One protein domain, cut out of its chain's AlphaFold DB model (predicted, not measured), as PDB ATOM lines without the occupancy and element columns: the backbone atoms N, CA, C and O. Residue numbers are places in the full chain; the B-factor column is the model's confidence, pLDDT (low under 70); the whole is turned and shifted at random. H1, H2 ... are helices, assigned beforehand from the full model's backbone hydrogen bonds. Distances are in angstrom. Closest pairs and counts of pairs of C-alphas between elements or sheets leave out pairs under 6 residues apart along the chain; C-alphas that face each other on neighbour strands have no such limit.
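Overview. This is residues 251 to 355 of the 668 residues of the protein "Hypothetical protein" of Grammatophora oceanica (UniProt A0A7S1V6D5). From residue 251 you meet a long helical hairpin, H1 and H2; H3 then folds back along H2, completing a loose up-and-down bundle, each helix running against the one before. Residues 326 to 332 stick out. The printed part has 105 residues, 87 of them in the three named helices, with no named strand; its class is all helix, and it is loose, with a radius of gyration of the C-alphas of 17.7 A and spans of 60 by 27 by 23 A.

Arrangement. H1, residues 251 to 285, touches H2, residues 291 to 319, at a steep tilt of 40 degrees; their closest C-alphas, Ser 274 and Ser 299, are 5.2 A apart. H2 touches H3, residues 333 to 355, at a shallow tilt of 25 degrees, closest at C-alphas 315 and 342, 5.7 A. Every O i to N i+4 pair is within hydrogen-bond range in H2, 27 of 31 in H1, 18 of 19 in H3.

Along the chain. Find C-alpha 251 at (-53.540, -9.304, -28.093); H1 runs 50.2 A, with a kink of 51 degrees near residue 279. H2 spans 41.1 A; H3 runs 34.0 A to (-33.873, -10.854, -57.223).

Size, cuts and confidence. The printed part has no cut; the H2 to H3 link is long. Residues 323 to 331 and 351 to 355 are among those under pLDDT 70.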
ATOM      1  N   LEU A 251     -54.502  -8.272 -28.472       87.31
ATOM      2  CA  LEU A 251     -53.540  -9.304 -28.093       87.31
ATOM      3  C   LEU A 251     -52.793  -9.828 -29.323       87.31
ATOM      4  O   LEU A 251     -51.575  -9.966 -29.273       87.31
ATOM      5  N   LEU A 252     -53.502 -10.042 -30.441       87.88
ATOM      6  CA  LEU A 252     -52.867 -10.385 -31.716       87.88
ATOM      7  C   LEU A 252     -51.842  -9.320 -32.115       87.88
ATOM      8  O   LEU A 252     -50.704  -9.654 -32.417       87.88
ATOM      9  N   GLY A 253     -52.227  -8.046 -32.050       87.06
ATOM     10  CA  GLY A 253     -51.346  -6.936 -32.376       87.06
ATOM     11  C   GLY A 253     -50.110  -6.856 -31.479       87.06
ATOM     12  O   GLY A 253     -49.004  -6.668 -31.980       87.06
ATOM     13  N   GLY A 254     -50.268  -7.056 -30.169       90.12
ATOM     14  CA  GLY A 254     -49.138  -7.126 -29.239       90.12
ATOM     15  C   GLY A 254     -48.157  -8.244 -29.602       90.12
ATOM     16  O   GLY A 254     -46.956  -7.999 -29.696       90.12
ATOM     17  N   LEU A 255     -48.671  -9.441 -29.900       92.12
ATOM     18  CA  LEU A 255     -47.851 -10.574 -30.342       92.12
ATOM     19  C   LEU A 255     -47.138 -10.288 -31.672       92.12
ATOM     20  O   LEU A 255     -45.959 -10.609 -31.807       92.12
ATOM     21  N   GLN A 256     -47.814  -9.646 -32.631       92.44
ATOM     22  CA  GLN A 256     -47.216  -9.236 -33.905       92.44
ATOM     23  C   GLN A 256     -46.041  -8.271 -33.694       92.44
ATOM     24  O   GLN A 256     -44.975  -8.472 -34.266       92.44
ATOM     25  N   LEU A 257     -46.195  -7.263 -32.828       91.50
ATOM     26  CA  LEU A 257     -45.122  -6.311 -32.516       91.50
ATOM     27  C   LEU A 257     -43.934  -6.986 -31.818       91.50
ATOM     28  O   LEU A 257     -42.784  -6.734 -32.178       91.50
ATOM     29  N   MET A 258     -44.203  -7.871 -30.853       91.62
ATOM     30  CA  MET A 258     -43.159  -8.663 -30.198       91.62
ATOM     31  C   MET A 258     -42.406  -9.537 -31.205       91.62
ATOM     32  O   MET A 258     -41.179  -9.623 -31.151       91.62
ATOM     33  N   TRP A 259     -43.125 -10.143 -32.152       92.94
ATOM     34  CA  TRP A 259     -42.528 -10.933 -33.223       92.94
ATOM     35  C   TRP A 259     -41.659 -10.088 -34.153       92.94
ATOM     36  O   TRP A 259     -40.537 -10.486 -34.450       92.94
ATOM     37  N   CYS A 260     -42.116  -8.897 -34.558       90.88
ATOM     38  CA  CYS A 260     -41.306  -7.973 -35.356       90.88
ATOM     39  C   CYS A 260     -39.977  -7.640 -34.654       90.88
ATOM     40  O   CYS A 260     -38.926  -7.666 -35.293       90.88
ATOM     41  N   MET A 261     -39.997  -7.396 -33.337       88.00
ATOM     42  CA  MET A 261     -38.776  -7.165 -32.552       88.00
ATOM     43  C   MET A 261     -37.882  -8.409 -32.493       88.00
ATOM     44  O   MET A 261     -36.675  -8.315 -32.725       88.00
ATOM     45  N   ALA A 262     -38.460  -9.585 -32.240       89.69
ATOM     46  CA  ALA A 262     -37.724 -10.849 -32.248       89.69
ATOM     47  C   ALA A 262     -37.063 -11.114 -33.611       89.69
ATOM     48  O   ALA A 262     -35.923 -11.572 -33.677       89.69
ATOM     49  N   GLN A 263     -37.743 -10.768 -34.702       89.00
ATOM     50  CA  GLN A 263     -37.240 -10.946 -36.055       89.00
ATOM     51  C   GLN A 263     -36.073 -10.006 -36.380       89.00
ATOM     52  O   GLN A 263     -35.132 -10.427 -37.051       89.00
ATOM     53  N   LEU A 264     -36.070  -8.771 -35.868       87.62
ATOM     54  CA  LEU A 264     -34.910  -7.879 -35.986       87.62
ATOM     55  C   LEU A 264     -33.676  -8.468 -35.289       87.62
ATOM     56  O   LEU A 264     -32.586  -8.479 -35.865       87.62
ATOM     57  N   HIS A 265     -33.847  -9.019 -34.083       86.75
ATOM     58  CA  HIS A 265     -32.766  -9.721 -33.386       86.75
ATOM     59  C   HIS A 265     -32.299 -10.962 -34.151       86.75
ATOM     60  O   HIS A 265     -31.095 -11.180 -34.275       86.75
ATOM     61  N   LEU A 266     -33.232 -11.745 -34.696       88.31
ATOM     62  CA  LEU A 266     -32.925 -12.924 -35.500       88.31
ATOM     63  C   LEU A 266     -32.109 -12.552 -36.742       88.31
ATOM     64  O   LEU A 266     -31.047 -13.126 -36.960       88.31
ATOM     65  N   PHE A 267     -32.544 -11.565 -37.529       86.56
ATOM     66  CA  PHE A 267     -31.789 -11.119 -38.700       86.56
ATOM     67  C   PHE A 267     -30.411 -10.572 -38.327       86.56
ATOM     68  O   PHE A 267     -29.439 -10.879 -39.016       86.56
ATOM     69  N   SER A 268     -30.299  -9.829 -37.222       84.06
ATOM     70  CA  SER A 268     -29.000  -9.362 -36.726       84.06
ATOM     71  C   SER A 268     -28.075 -10.527 -36.351       84.06
ATOM     72  O   SER A 268     -26.901 -10.541 -36.734       84.06
ATOM     73  N   ALA A 269     -28.605 -11.555 -35.678       86.19
ATOM     74  CA  ALA A 269     -27.858 -12.765 -35.337       86.19
ATOM     75  C   ALA A 269     -27.380 -13.508 -36.590       86.19
ATOM     76  O   ALA A 269     -26.205 -13.861 -36.689       86.19
ATOM     77  N   LEU A 270     -28.272 -13.711 -37.565       88.06
ATOM     78  CA  LEU A 270     -27.959 -14.403 -38.814       88.06
ATOM     79  C   LEU A 270     -26.919 -13.641 -39.636       88.06
ATOM     80  O   LEU A 270     -25.983 -14.253 -40.144       88.06
ATOM     81  N   PHE A 271     -27.034 -12.313 -39.709       83.88
ATOM     82  CA  PHE A 271     -26.053 -11.469 -40.386       83.88
ATOM     83  C   PHE A 271     -24.689 -11.503 -39.689       83.88
ATOM     84  O   PHE A 271     -23.650 -11.546 -40.343       83.88
ATOM     85  N   SER A 272     -24.672 -11.552 -38.358       82.06
ATOM     86  CA  SER A 272     -23.438 -11.682 -37.573       82.06
ATOM     87  C   SER A 272     -22.777 -13.049 -37.760       82.06
ATOM     88  O   SER A 272     -21.566 -13.132 -37.956       82.06
ATOM     89  N   LEU A 273     -23.564 -14.127 -37.764       86.44
ATOM     90  CA  LEU A 273     -23.075 -15.473 -38.054       86.44
ATOM     91  C   LEU A 273     -22.503 -15.546 -39.473       86.44
ATOM     92  O   LEU A 273     -21.377 -15.991 -39.682       86.44
ATOM     93  N   SER A 274     -23.241 -15.023 -40.443       86.62
ATOM     94  CA  SER A 274     -22.803 -14.905 -41.827       86.62
ATOM     95  C   SER A 274     -21.462 -14.163 -41.959       86.62
ATOM     96  O   SER A 274     -20.530 -14.658 -42.595       86.62
ATOM     97  N   LYS A 275     -21.312 -13.034 -41.263       80.75
ATOM     98  CA  LYS A 275     -20.050 -12.298 -41.174       80.75
ATOM     99  C   LYS A 275     -18.890 -13.167 -40.680       80.75
ATOM    100  O   LYS A 275     -17.795 -13.103 -41.244       80.75
ATOM    101  N   THR A 276     -19.106 -13.989 -39.652       83.56
ATOM    102  CA  THR A 276     -18.054 -14.877 -39.121       83.56
ATOM    103  C   THR A 276     -17.631 -15.968 -40.103       83.56
ATOM    104  O   THR A 276     -16.440 -16.271 -40.165       83.56
ATOM    105  N   ILE A 277     -18.557 -16.480 -40.924       87.06
ATOM    106  CA  ILE A 277     -18.268 -17.476 -41.970       87.06
ATOM    107  C   ILE A 277     -17.254 -16.920 -42.977       87.06
ATOM    108  O   ILE A 277     -16.309 -17.609 -43.352       87.06
ATOM    109  N   TRP A 278     -17.417 -15.657 -43.380       85.69
ATOM    110  CA  TRP A 278     -16.594 -15.045 -44.427       85.69
ATOM    111  C   TRP A 278     -15.341 -14.329 -43.917       85.69
ATOM    112  O   TRP A 278     -14.435 -14.081 -44.711       85.69
ATOM    113  N   ILE A 279     -15.240 -14.035 -42.612       79.62
ATOM    114  CA  ILE A 279     -14.050 -13.384 -42.035       79.62
ATOM    115  C   ILE A 279     -12.799 -14.210 -42.303       79.62
ATOM    116  O   ILE A 279     -11.821 -13.639 -42.761       79.62
ATOM    117  N   GLY A 280     -12.819 -15.519 -42.032       78.62
ATOM    118  CA  GLY A 280     -11.664 -16.413 -42.193       78.62
ATOM    119  C   GLY A 280     -11.151 -16.494 -43.638       78.62
ATOM    120  O   GLY A 280     -10.008 -16.104 -43.885       78.62
ATOM    121  N   PRO A 281     -11.989 -16.939 -44.595       79.94
ATOM    122  CA  PRO A 281     -11.609 -17.080 -46.003       79.94
ATOM    123  C   PRO A 281     -11.111 -15.786 -46.656       79.94
ATOM    124  O   PRO A 281     -10.274 -15.837 -47.551       79.94
ATOM    125  N   LEU A 282     -11.599 -14.624 -46.207       76.19
ATOM    126  CA  LEU A 282     -11.252 -13.324 -46.788       76.19
ATOM    127  C   LEU A 282     -10.195 -12.545 -45.987       76.19
ATOM    128  O   LEU A 282      -9.854 -11.434 -46.396       76.19
ATOM    129  N   ARG A 283      -9.621 -13.090 -44.896       73.12
ATOM    130  CA  ARG A 283      -8.598 -12.377 -44.090       73.12
ATOM    131  C   ARG A 283      -7.423 -11.885 -44.939       73.12
ATOM    132  O   ARG A 283      -6.986 -10.748 -44.775       73.12
ATOM    133  N   GLY A 284      -6.949 -12.723 -45.864       68.56
ATOM    134  CA  GLY A 284      -5.838 -12.408 -46.772       68.56
ATOM    135  C   GLY A 284      -6.183 -11.408 -47.883       68.56
ATOM    136  O   GLY A 284      -5.280 -10.854 -48.495       68.56
ATOM    137  N   ALA A 285      -7.471 -11.144 -48.118       71.62
ATOM    138  CA  ALA A 285      -7.954 -10.194 -49.119       71.62
ATOM    139  C   ALA A 285      -8.307  -8.819 -48.520       71.62
ATOM    140  O   ALA A 285      -8.839  -7.967 -49.224       71.62
ATOM    141  N   SER A 286      -8.023  -8.574 -47.236       68.75
ATOM    142  CA  SER A 286      -8.353  -7.312 -46.548       68.75
ATOM    143  C   SER A 286      -7.679  -6.070 -47.152       68.75
ATOM    144  O   SER A 286      -8.222  -4.975 -47.053       68.75
ATOM    145  N   SER A 287      -6.539  -6.236 -47.828       75.44
ATOM    146  CA  SER A 287      -5.841  -5.171 -48.563       75.44
ATOM    147  C   SER A 287      -6.452  -4.860 -49.935       75.44
ATOM    148  O   SER A 287      -6.085  -3.869 -50.566       75.44
ATOM    149  N   TRP A 288      -7.384  -5.684 -50.423       83.56
ATOM    150  CA  TRP A 288      -8.038  -5.462 -51.708       83.56
ATOM    151  C   TRP A 288      -9.091  -4.350 -51.607       83.56
ATOM    152  O   TRP A 288      -9.951  -4.368 -50.724       83.56
ATOM    153  N   ARG A 289      -9.057  -3.405 -52.556       82.50
ATOM    154  CA  ARG A 289      -9.897  -2.190 -52.600       82.50
ATOM    155  C   ARG A 289     -11.400  -2.446 -52.431       82.50
ATOM    156  O   ARG A 289     -12.083  -1.665 -51.774       82.50
ATOM    157  N   TYR A 290     -11.907  -3.542 -52.997       84.12
ATOM    158  CA  TYR A 290     -13.335  -3.890 -52.979       84.12
ATOM    159  C   TYR A 290     -13.694  -4.970 -51.954       84.12
ATOM    160  O   TYR A 290     -14.828  -5.450 -51.936       84.12
ATOM    161  N   SER A 291     -12.759  -5.332 -51.072       80.75
ATOM    162  CA  SER A 291     -12.957  -6.367 -50.052       80.75
ATOM    163  C   SER A 291     -14.195  -6.119 -49.188       80.75
ATOM    164  O   SER A 291     -14.944  -7.056 -48.924       80.75
ATOM    165  N   ALA A 292     -14.476  -4.864 -48.822       77.75
ATOM    166  CA  ALA A 292     -15.659  -4.489 -48.051       77.75
ATOM    167  C   ALA A 292     -16.976  -4.766 -48.801       77.75
ATOM    168  O   ALA A 292     -17.910  -5.320 -48.221       77.75
ATOM    169  N   VAL A 293     -17.042  -4.432 -50.095       80.81
ATOM    170  CA  VAL A 293     -18.224  -4.671 -50.942       80.81
ATOM    171  C   VAL A 293     -18.441  -6.169 -51.133       80.81
ATOM    172  O   VAL A 293     -19.556  -6.661 -50.973       80.81
ATOM    173  N   THR A 294     -17.371  -6.917 -51.407       81.62
ATOM    174  CA  THR A 294     -17.431  -8.376 -51.553       81.62
ATOM    175  C   THR A 294     -17.844  -9.057 -50.253       81.62
ATOM    176  O   THR A 294     -18.697  -9.943 -50.261       81.62
ATOM    177  N   TYR A 295     -17.295  -8.610 -49.125       82.31
ATOM    178  CA  TYR A 295     -17.664  -9.107 -47.809       82.31
ATOM    179  C   TYR A 295     -19.139  -8.839 -47.500       82.31
ATOM    180  O   TYR A 295     -19.842  -9.736 -47.034       82.31
ATOM    181  N   PHE A 296     -19.632  -7.635 -47.807       80.00
ATOM    182  CA  PHE A 296     -21.044  -7.293 -47.667       80.00
ATOM    183  C   PHE A 296     -21.928  -8.184 -48.545       80.00
ATOM    184  O   PHE A 296     -22.867  -8.780 -48.030       80.00
ATOM    185  N   ALA A 297     -21.601  -8.342 -49.829       79.44
ATOM    186  CA  ALA A 297     -22.363  -9.156 -50.775       79.44
ATOM    187  C   ALA A 297     -22.455 -10.636 -50.361       79.44
ATOM    188  O   ALA A 297     -23.541 -11.216 -50.342       79.44
ATOM    189  N   LEU A 298     -21.328 -11.245 -49.983       83.38
ATOM    190  CA  LEU A 298     -21.285 -12.638 -49.532       83.38
ATOM    191  C   LEU A 298     -21.998 -12.825 -48.192       83.38
ATOM    192  O   LEU A 298     -22.716 -13.814 -47.992       83.38
ATOM    193  N   SER A 299     -21.849 -11.855 -47.287       83.25
ATOM    194  CA  SER A 299     -22.567 -11.880 -46.018       83.25
ATOM    195  C   SER A 299     -24.077 -11.784 -46.255       83.25
ATOM    196  O   SER A 299     -24.873 -12.545 -45.711       83.25
ATOM    197  N   LEU A 300     -24.488 -10.898 -47.152       79.06
ATOM    198  CA  LEU A 300     -25.880 -10.716 -47.520       79.06
ATOM    199  C   LEU A 300     -26.482 -12.010 -48.095       79.06
ATOM    200  O   LEU A 300     -27.480 -12.496 -47.569       79.06
ATOM    201  N   LEU A 301     -25.814 -12.628 -49.077       79.19
ATOM    202  CA  LEU A 301     -26.251 -13.881 -49.705       79.19
ATOM    203  C   LEU A 301     -26.384 -15.036 -48.704       79.19
ATOM    204  O   LEU A 301     -27.383 -15.756 -48.680       79.19
ATOM    205  N   SER A 302     -25.371 -15.226 -47.860       83.62
ATOM    206  CA  SER A 302     -25.390 -16.300 -46.861       83.62
ATOM    207  C   SER A 302     -26.442 -16.055 -45.779       83.62
ATOM    208  O   SER A 302     -27.110 -16.997 -45.359       83.62
ATOM    209  N   THR A 303     -26.673 -14.798 -45.390       84.88
ATOM    210  CA  THR A 303     -27.760 -14.428 -44.472       84.88
ATOM    211  C   THR A 303     -29.127 -14.776 -45.053       84.88
ATOM    212  O   THR A 303     -29.959 -15.338 -44.342       84.88
ATOM    213  N   THR A 304     -29.354 -14.513 -46.345       80.06
ATOM    214  CA  THR A 304     -30.579 -14.927 -47.046       80.06
ATOM    215  C   THR A 304     -30.795 -16.429 -46.938       80.06
ATOM    216  O   THR A 304     -31.875 -16.872 -46.541       80.06
ATOM    217  N   PHE A 305     -29.765 -17.215 -47.266       81.44
ATOM    218  CA  PHE A 305     -29.844 -18.672 -47.257       81.44
ATOM    219  C   PHE A 305     -30.140 -19.205 -45.852       81.44
ATOM    220  O   PHE A 305     -31.103 -19.950 -45.663       81.44
ATOM    221  N   LEU A 306     -29.382 -18.752 -44.849       87.56
ATOM    222  CA  LEU A 306     -29.616 -19.104 -43.450       87.56
ATOM    223  C   LEU A 306     -31.039 -18.732 -43.012       87.56
ATOM    224  O   LEU A 306     -31.729 -19.532 -42.385       87.56
ATOM    225  N   SER A 307     -31.514 -17.545 -43.383       88.50
ATOM    226  CA  SER A 307     -32.860 -17.099 -43.041       88.50
ATOM    227  C   SER A 307     -33.956 -17.926 -43.733       88.50
ATOM    228  O   SER A 307     -35.037 -18.099 -43.164       88.50
ATOM    229  N   MET A 308     -33.708 -18.466 -44.936       85.44
ATOM    230  CA  MET A 308     -34.644 -19.381 -45.612       85.44
ATOM    231  C   MET A 308     -34.714 -20.734 -44.901       85.44
ATOM    232  O   MET A 308     -35.802 -21.292 -44.762       85.44
ATOM    233  N   VAL A 309     -33.585 -21.233 -44.390       88.00
ATOM    234  CA  VAL A 309     -33.555 -22.438 -43.547       88.00
ATOM    235  C   VAL A 309     -34.344 -22.203 -42.260       88.00
ATOM    236  O   VAL A 309     -35.218 -22.999 -41.922       88.00
ATOM    237  N   VAL A 310     -34.114 -21.072 -41.585       91.44
ATOM    238  CA  VAL A 310     -34.879 -20.705 -40.383       91.44
ATOM    239  C   VAL A 310     -36.371 -20.585 -40.693       91.44
ATOM    240  O   VAL A 310     -37.185 -21.075 -39.921       91.44
ATOM    241  N   SER A 311     -36.748 -20.017 -41.841       91.50
ATOM    242  CA  SER A 311     -38.148 -19.945 -42.276       91.50
ATOM    243  C   SER A 311     -38.814 -21.323 -42.340       91.50
ATOM    244  O   SER A 311     -39.914 -21.512 -41.817       91.50
ATOM    245  N   ALA A 312     -38.125 -22.309 -42.919       90.25
ATOM    246  CA  ALA A 312     -38.632 -23.672 -42.965       90.25
ATOM    247  C   ALA A 312     -38.757 -24.282 -41.565       90.25
ATOM    248  O   ALA A 312     -39.775 -24.899 -41.248       90.25
ATOM    249  N   MET A 313     -37.746 -24.086 -40.712       92.31
ATOM    250  CA  MET A 313     -37.773 -24.558 -39.327       92.31
ATOM    251  C   MET A 313     -38.954 -23.959 -38.558       92.31
ATOM    252  O   MET A 313     -39.679 -24.696 -37.899       92.31
ATOM    253  N   LEU A 314     -39.190 -22.649 -38.688       91.75
ATOM    254  CA  LEU A 314     -40.312 -21.953 -38.058       91.75
ATOM    255  C   LEU A 314     -41.651 -22.533 -38.510       91.75
ATOM    256  O   LEU A 314     -42.486 -22.856 -37.666       91.75
ATOM    257  N   LYS A 315     -41.832 -22.752 -39.818       90.31
ATOM    258  CA  LYS A 315     -43.046 -23.378 -40.353       90.31
ATOM    259  C   LYS A 315     -43.310 -24.739 -39.706       90.31
ATOM    260  O   LYS A 315     -44.431 -25.005 -39.272       90.31
ATOM    261  N   TRP A 316     -42.298 -25.600 -39.616       90.06
ATOM    262  CA  TRP A 316     -42.463 -26.947 -39.060       90.06
ATOM    263  C   TRP A 316     -42.604 -26.975 -37.537       90.06
ATOM    264  O   TRP A 316     -43.355 -27.801 -37.028       90.06
ATOM    265  N   LEU A 317     -41.935 -26.066 -36.826       90.19
ATOM    266  CA  LEU A 317     -41.977 -25.974 -35.368       90.19
ATOM    267  C   LEU A 317     -43.285 -25.350 -34.858       90.19
ATOM    268  O   LEU A 317     -43.821 -25.782 -33.842       90.19
ATOM    269  N   ILE A 318     -43.790 -24.323 -35.552       88.00
ATOM    270  CA  ILE A 318     -44.934 -23.519 -35.101       88.00
ATOM    271  C   ILE A 318     -46.261 -24.051 -35.656       88.00
ATOM    272  O   ILE A 318     -47.248 -24.094 -34.918       88.00
ATOM    273  N   ILE A 319     -46.305 -24.416 -36.946       84.56
ATOM    274  CA  ILE A 319     -47.538 -24.825 -37.647       84.56
ATOM    275  C   ILE A 319     -47.577 -26.344 -37.856       84.56
ATOM    276  O   ILE A 319     -48.610 -26.971 -37.633       84.56
ATOM    277  N   GLY A 320     -46.466 -26.956 -38.275       84.75
ATOM    278  CA  GLY A 320     -46.417 -28.383 -38.607       84.75
ATOM    279  C   GLY A 320     -47.101 -28.717 -39.943       84.75
ATOM    280  O   GLY A 320     -47.057 -27.924 -40.886       84.75
ATOM    281  N   ARG A 321     -47.702 -29.916 -40.052       80.75
ATOM    282  CA  ARG A 321     -48.587 -30.285 -41.181       80.75
ATOM    283  C   ARG A 321     -50.022 -29.875 -40.860       80.75
ATOM    284  O   ARG A 321     -50.621 -30.427 -39.937       80.75
ATOM    285  N   LYS A 322     -50.613 -29.001 -41.674       71.50
ATOM    286  CA  LYS A 322     -51.973 -28.470 -41.511       71.50
ATOM    287  C   LYS A 322     -53.052 -29.558 -41.593       71.50
ATOM    288  O   LYS A 322     -54.084 -29.447 -40.942       71.50
ATOM    289  N   LYS A 323     -52.772 -30.664 -42.301       55.06
ATOM    290  CA  LYS A 323     -53.649 -31.850 -42.401       55.06
ATOM    291  C   LYS A 323     -53.899 -32.563 -41.053       55.06
ATOM    292  O   LYS A 323     -54.862 -33.308 -40.948       55.06
ATOM    293  N   ASN A 324     -53.069 -32.312 -40.031       43.97
ATOM    294  CA  ASN A 324     -53.102 -32.993 -38.728       43.97
ATOM    295  C   ASN A 324     -53.487 -32.069 -37.556       43.97
ATOM    296  O   ASN A 324     -53.088 -32.323 -36.422       43.97
ATOM    297  N   LEU A 325     -54.264 -31.010 -37.791       49.47
ATOM    298  CA  LEU A 325     -54.790 -30.142 -36.729       49.47
ATOM    299  C   LEU A 325     -56.297 -30.374 -36.486       49.47
ATOM    300  O   LEU A 325     -57.088 -29.460 -36.698       49.47
ATOM    301  N   PRO A 326     -56.730 -31.564 -36.012       39.94
ATOM    302  CA  PRO A 326     -58.148 -31.846 -35.766       39.94
ATOM    303  C   PRO A 326     -58.758 -31.002 -34.630       39.94
ATOM    304  O   PRO A 326     -59.976 -30.934 -34.513       39.94
ATOM    305  N   ASN A 327     -57.935 -30.326 -33.811       41.44
ATOM    306  CA  ASN A 327     -58.376 -29.673 -32.570       41.44
ATOM    307  C   ASN A 327     -58.278 -28.137 -32.562       41.44
ATOM    308  O   ASN A 327     -58.684 -27.507 -31.584       41.44
ATOM    309  N   LEU A 328     -57.730 -27.503 -33.604       43.00
ATOM    310  CA  LEU A 328     -57.609 -26.043 -33.652       43.00
ATOM    311  C   LEU A 328     -58.723 -25.468 -34.525       43.00
ATOM    312  O   LEU A 328     -58.716 -25.620 -35.743       43.00
ATOM    313  N   LYS A 329     -59.686 -24.785 -33.888       52.00
ATOM    314  CA  LYS A 329     -60.711 -24.029 -34.615       52.00
ATOM    315  C   LYS A 329     -60.012 -23.060 -35.589       52.00
ATOM    316  O   LYS A 329     -59.106 -22.340 -35.145       52.00
ATOM    317  N   PRO A 330     -60.446 -22.982 -36.864       54.84
ATOM    318  CA  PRO A 330     -59.832 -22.136 -37.899       54.84
ATOM    319  C   PRO A 330     -59.829 -20.630 -37.562       54.84
ATOM    320  O   PRO A 330     -59.172 -19.838 -38.228       54.84
ATOM    321  N   SER A 331     -60.517 -20.225 -36.491       62.12
ATOM    322  CA  SER A 331     -60.608 -18.855 -35.981       62.12
ATOM    323  C   SER A 331     -59.808 -18.581 -34.694       62.12
ATOM    324  O   SER A 331     -59.878 -17.469 -34.170       62.12
ATOM    325  N   SER A 332     -59.042 -19.541 -34.159       77.56
ATOM    326  CA  SER A 332     -58.309 -19.336 -32.898       77.56
ATOM    327  C   SER A 332     -57.150 -18.333 -33.027       77.56
ATOM    328  O   SER A 332     -56.429 -18.303 -34.026       77.56
ATOM    329  N   LEU A 333     -56.924 -17.539 -31.971       83.12
ATOM    330  CA  LEU A 333     -55.849 -16.539 -31.910       83.12
ATOM    331  C   LEU A 333     -54.465 -17.148 -32.180       83.12
ATOM    332  O   LEU A 333     -53.684 -16.581 -32.941       83.12
ATOM    333  N   ARG A 334     -54.177 -18.304 -31.563       83.69
ATOM    334  CA  ARG A 334     -52.899 -19.009 -31.719       83.69
ATOM    335  C   ARG A 334     -52.652 -19.371 -33.178       83.69
ATOM    336  O   ARG A 334     -51.581 -19.067 -33.680       83.69
ATOM    337  N   MET A 335     -53.640 -19.963 -33.854       81.81
ATOM    338  CA  MET A 335     -53.500 -20.343 -35.262       81.81
ATOM    339  C   MET A 335     -53.247 -19.115 -36.139       81.81
ATOM    340  O   MET A 335     -52.277 -19.099 -36.888       81.81
ATOM    341  N   LYS A 336     -54.049 -18.053 -35.981       83.94
ATOM    342  CA  LYS A 336     -53.876 -16.817 -36.761       83.94
ATOM    343  C   LYS A 336     -52.504 -16.183 -36.568       83.94
ATOM    344  O   LYS A 336     -51.892 -15.758 -37.543       83.94
ATOM    345  N   PHE A 337     -52.028 -16.109 -35.325       89.25
ATOM    346  CA  PHE A 337     -50.702 -15.573 -35.038       89.25
ATOM    347  C   PHE A 337     -49.596 -16.463 -35.614       89.25
ATOM    348  O   PHE A 337     -48.690 -15.951 -36.258       89.25
ATOM    349  N   SER A 338     -49.691 -17.783 -35.433       89.06
ATOM    350  CA  SER A 338     -48.741 -18.762 -35.968       89.06
ATOM    351  C   SER A 338     -48.619 -18.698 -37.494       89.06
ATOM    352  O   SER A 338     -47.505 -18.657 -38.014       89.06
ATOM    353  N   GLU A 339     -49.749 -18.665 -38.208       87.88
ATOM    354  CA  GLU A 339     -49.786 -18.504 -39.667       87.88
ATOM    355  C   GLU A 339     -49.154 -17.175 -40.080       87.88
ATOM    356  O   GLU A 339     -48.233 -17.152 -40.895       87.88
ATOM    357  N   TRP A 340     -49.584 -16.081 -39.446       89.94
ATOM    358  CA  TRP A 340     -49.054 -14.752 -39.721       89.94
ATOM    359  C   TRP A 340     -47.541 -14.667 -39.487       89.94
ATOM    360  O   TRP A 340     -46.835 -14.143 -40.339       89.94
ATOM    361  N   ALA A 341     -47.023 -15.205 -38.381       92.06
ATOM    362  CA  ALA A 341     -45.610 -15.118 -38.011       92.06
ATOM    363  C   ALA A 341     -44.701 -15.832 -39.025       92.06
ATOM    364  O   ALA A 341     -43.700 -15.265 -39.477       92.06
ATOM    365  N   CYS A 342     -45.075 -17.051 -39.427       91.62
ATOM    366  CA  CYS A 342     -44.354 -17.817 -40.445       91.62
ATOM    367  C   CYS A 342     -44.430 -17.141 -41.819       91.62
ATOM    368  O   CYS A 342     -43.410 -16.987 -42.495       91.62
ATOM    369  N   ASP A 343     -45.624 -16.695 -42.217       90.12
ATOM    370  CA  ASP A 343     -45.834 -16.048 -43.512       90.12
ATOM    371  C   ASP A 343     -45.123 -14.691 -43.593       90.12
ATOM    372  O   ASP A 343     -44.566 -14.340 -44.635       90.12
ATOM    373  N   TYR A 344     -45.102 -13.932 -42.494       90.75
ATOM    374  CA  TYR A 344     -44.420 -12.647 -42.385       90.75
ATOM    375  C   TYR A 344     -42.895 -12.808 -42.456       90.75
ATOM    376  O   TYR A 344     -42.241 -12.076 -43.207       90.75
ATOM    377  N   HIS A 345     -42.315 -13.799 -41.760       90.94
ATOM    378  CA  HIS A 345     -40.875 -14.088 -41.843       90.94
ATOM    379  C   HIS A 345     -40.453 -14.457 -43.268       90.94
ATOM    380  O   HIS A 345     -39.533 -13.849 -43.824       90.94
ATOM    381  N   PHE A 346     -41.180 -15.385 -43.896       88.69
ATOM    382  CA  PHE A 346     -40.921 -15.801 -45.274       88.69
ATOM    383  C   PHE A 346     -41.047 -14.632 -46.256       88.69
ATOM    384  O   PHE A 346     -40.139 -14.392 -47.051       88.69
ATOM    385  N   ARG A 347     -42.125 -13.842 -46.165       84.81
ATOM    386  CA  ARG A 347     -42.359 -12.686 -47.046       84.81
ATOM    387  C   ARG A 347     -41.292 -11.607 -46.898       84.81
ATOM    388  O   ARG A 347     -40.886 -11.031 -47.906       84.81
ATOM    389  N   THR A 348     -40.832 -11.341 -45.677       81.44
ATOM    390  CA  THR A 348     -39.774 -10.353 -45.413       81.44
ATOM    391  C   THR A 348     -38.454 -10.796 -46.043       81.44
ATOM    392  O   THR A 348     -37.802 -10.021 -46.739       81.44
ATOM    393  N   ASN A 349     -38.101 -12.072 -45.874       79.56
ATOM    394  CA  ASN A 349     -36.875 -12.643 -46.424       79.56
ATOM    395  C   ASN A 349     -36.901 -12.702 -47.962       79.56
ATOM    396  O   ASN A 349     -35.974 -12.254 -48.633       79.56
ATOM    397  N   VAL A 350     -38.009 -13.184 -48.533       74.38
ATOM    398  CA  VAL A 350     -38.215 -13.202 -49.984       74.38
ATOM    399  C   VAL A 350     -38.211 -11.784 -50.547       74.38
ATOM    400  O   VAL A 350     -37.671 -11.583 -51.624       74.38
ATOM    401  N   SER A 351     -38.789 -10.789 -49.870       66.38
ATOM    402  CA  SER A 351     -38.841  -9.420 -50.400       66.38
ATOM    403  C   SER A 351     -37.457  -8.795 -50.569       66.38
ATOM    404  O   SER A 351     -37.189  -8.237 -51.630       66.38
ATOM    405  N   LEU A 352     -36.576  -8.963 -49.578       62.97
ATOM    406  CA  LEU A 352     -35.207  -8.434 -49.590       62.97
ATOM    407  C   LEU A 352     -34.312  -9.097 -50.650       62.97
ATOM    408  O   LEU A 352     -33.410  -8.454 -51.177       62.97
ATOM    409  N   PHE A 353     -34.575 -10.362 -50.991       61.50
ATOM    410  CA  PHE A 353     -33.673 -11.173 -51.821       61.50
ATOM    411  C   PHE A 353     -34.335 -11.828 -53.030       61.50
ATOM    412  O   PHE A 353     -33.758 -12.712 -53.663       61.50
ATOM    413  N   TYR A 354     -35.529 -11.359 -53.389       62.53
ATOM    414  CA  TYR A 354     -36.336 -11.886 -54.490       62.53
ATOM    415  C   TYR A 354     -35.561 -11.959 -55.804       62.53
ATOM    416  O   TYR A 354     -35.782 -12.836 -56.628       62.53
ATOM    417  N   VAL A 355     -34.642 -11.022 -55.997       54.12
ATOM    418  CA  VAL A 355     -33.873 -10.854 -57.223       54.12
ATOM    419  C   VAL A 355     -32.953 -12.058 -57.486       54.12
ATOM    420  O   VAL A 355     -32.857 -12.518 -58.619       54.12
TER     421      VAL A 355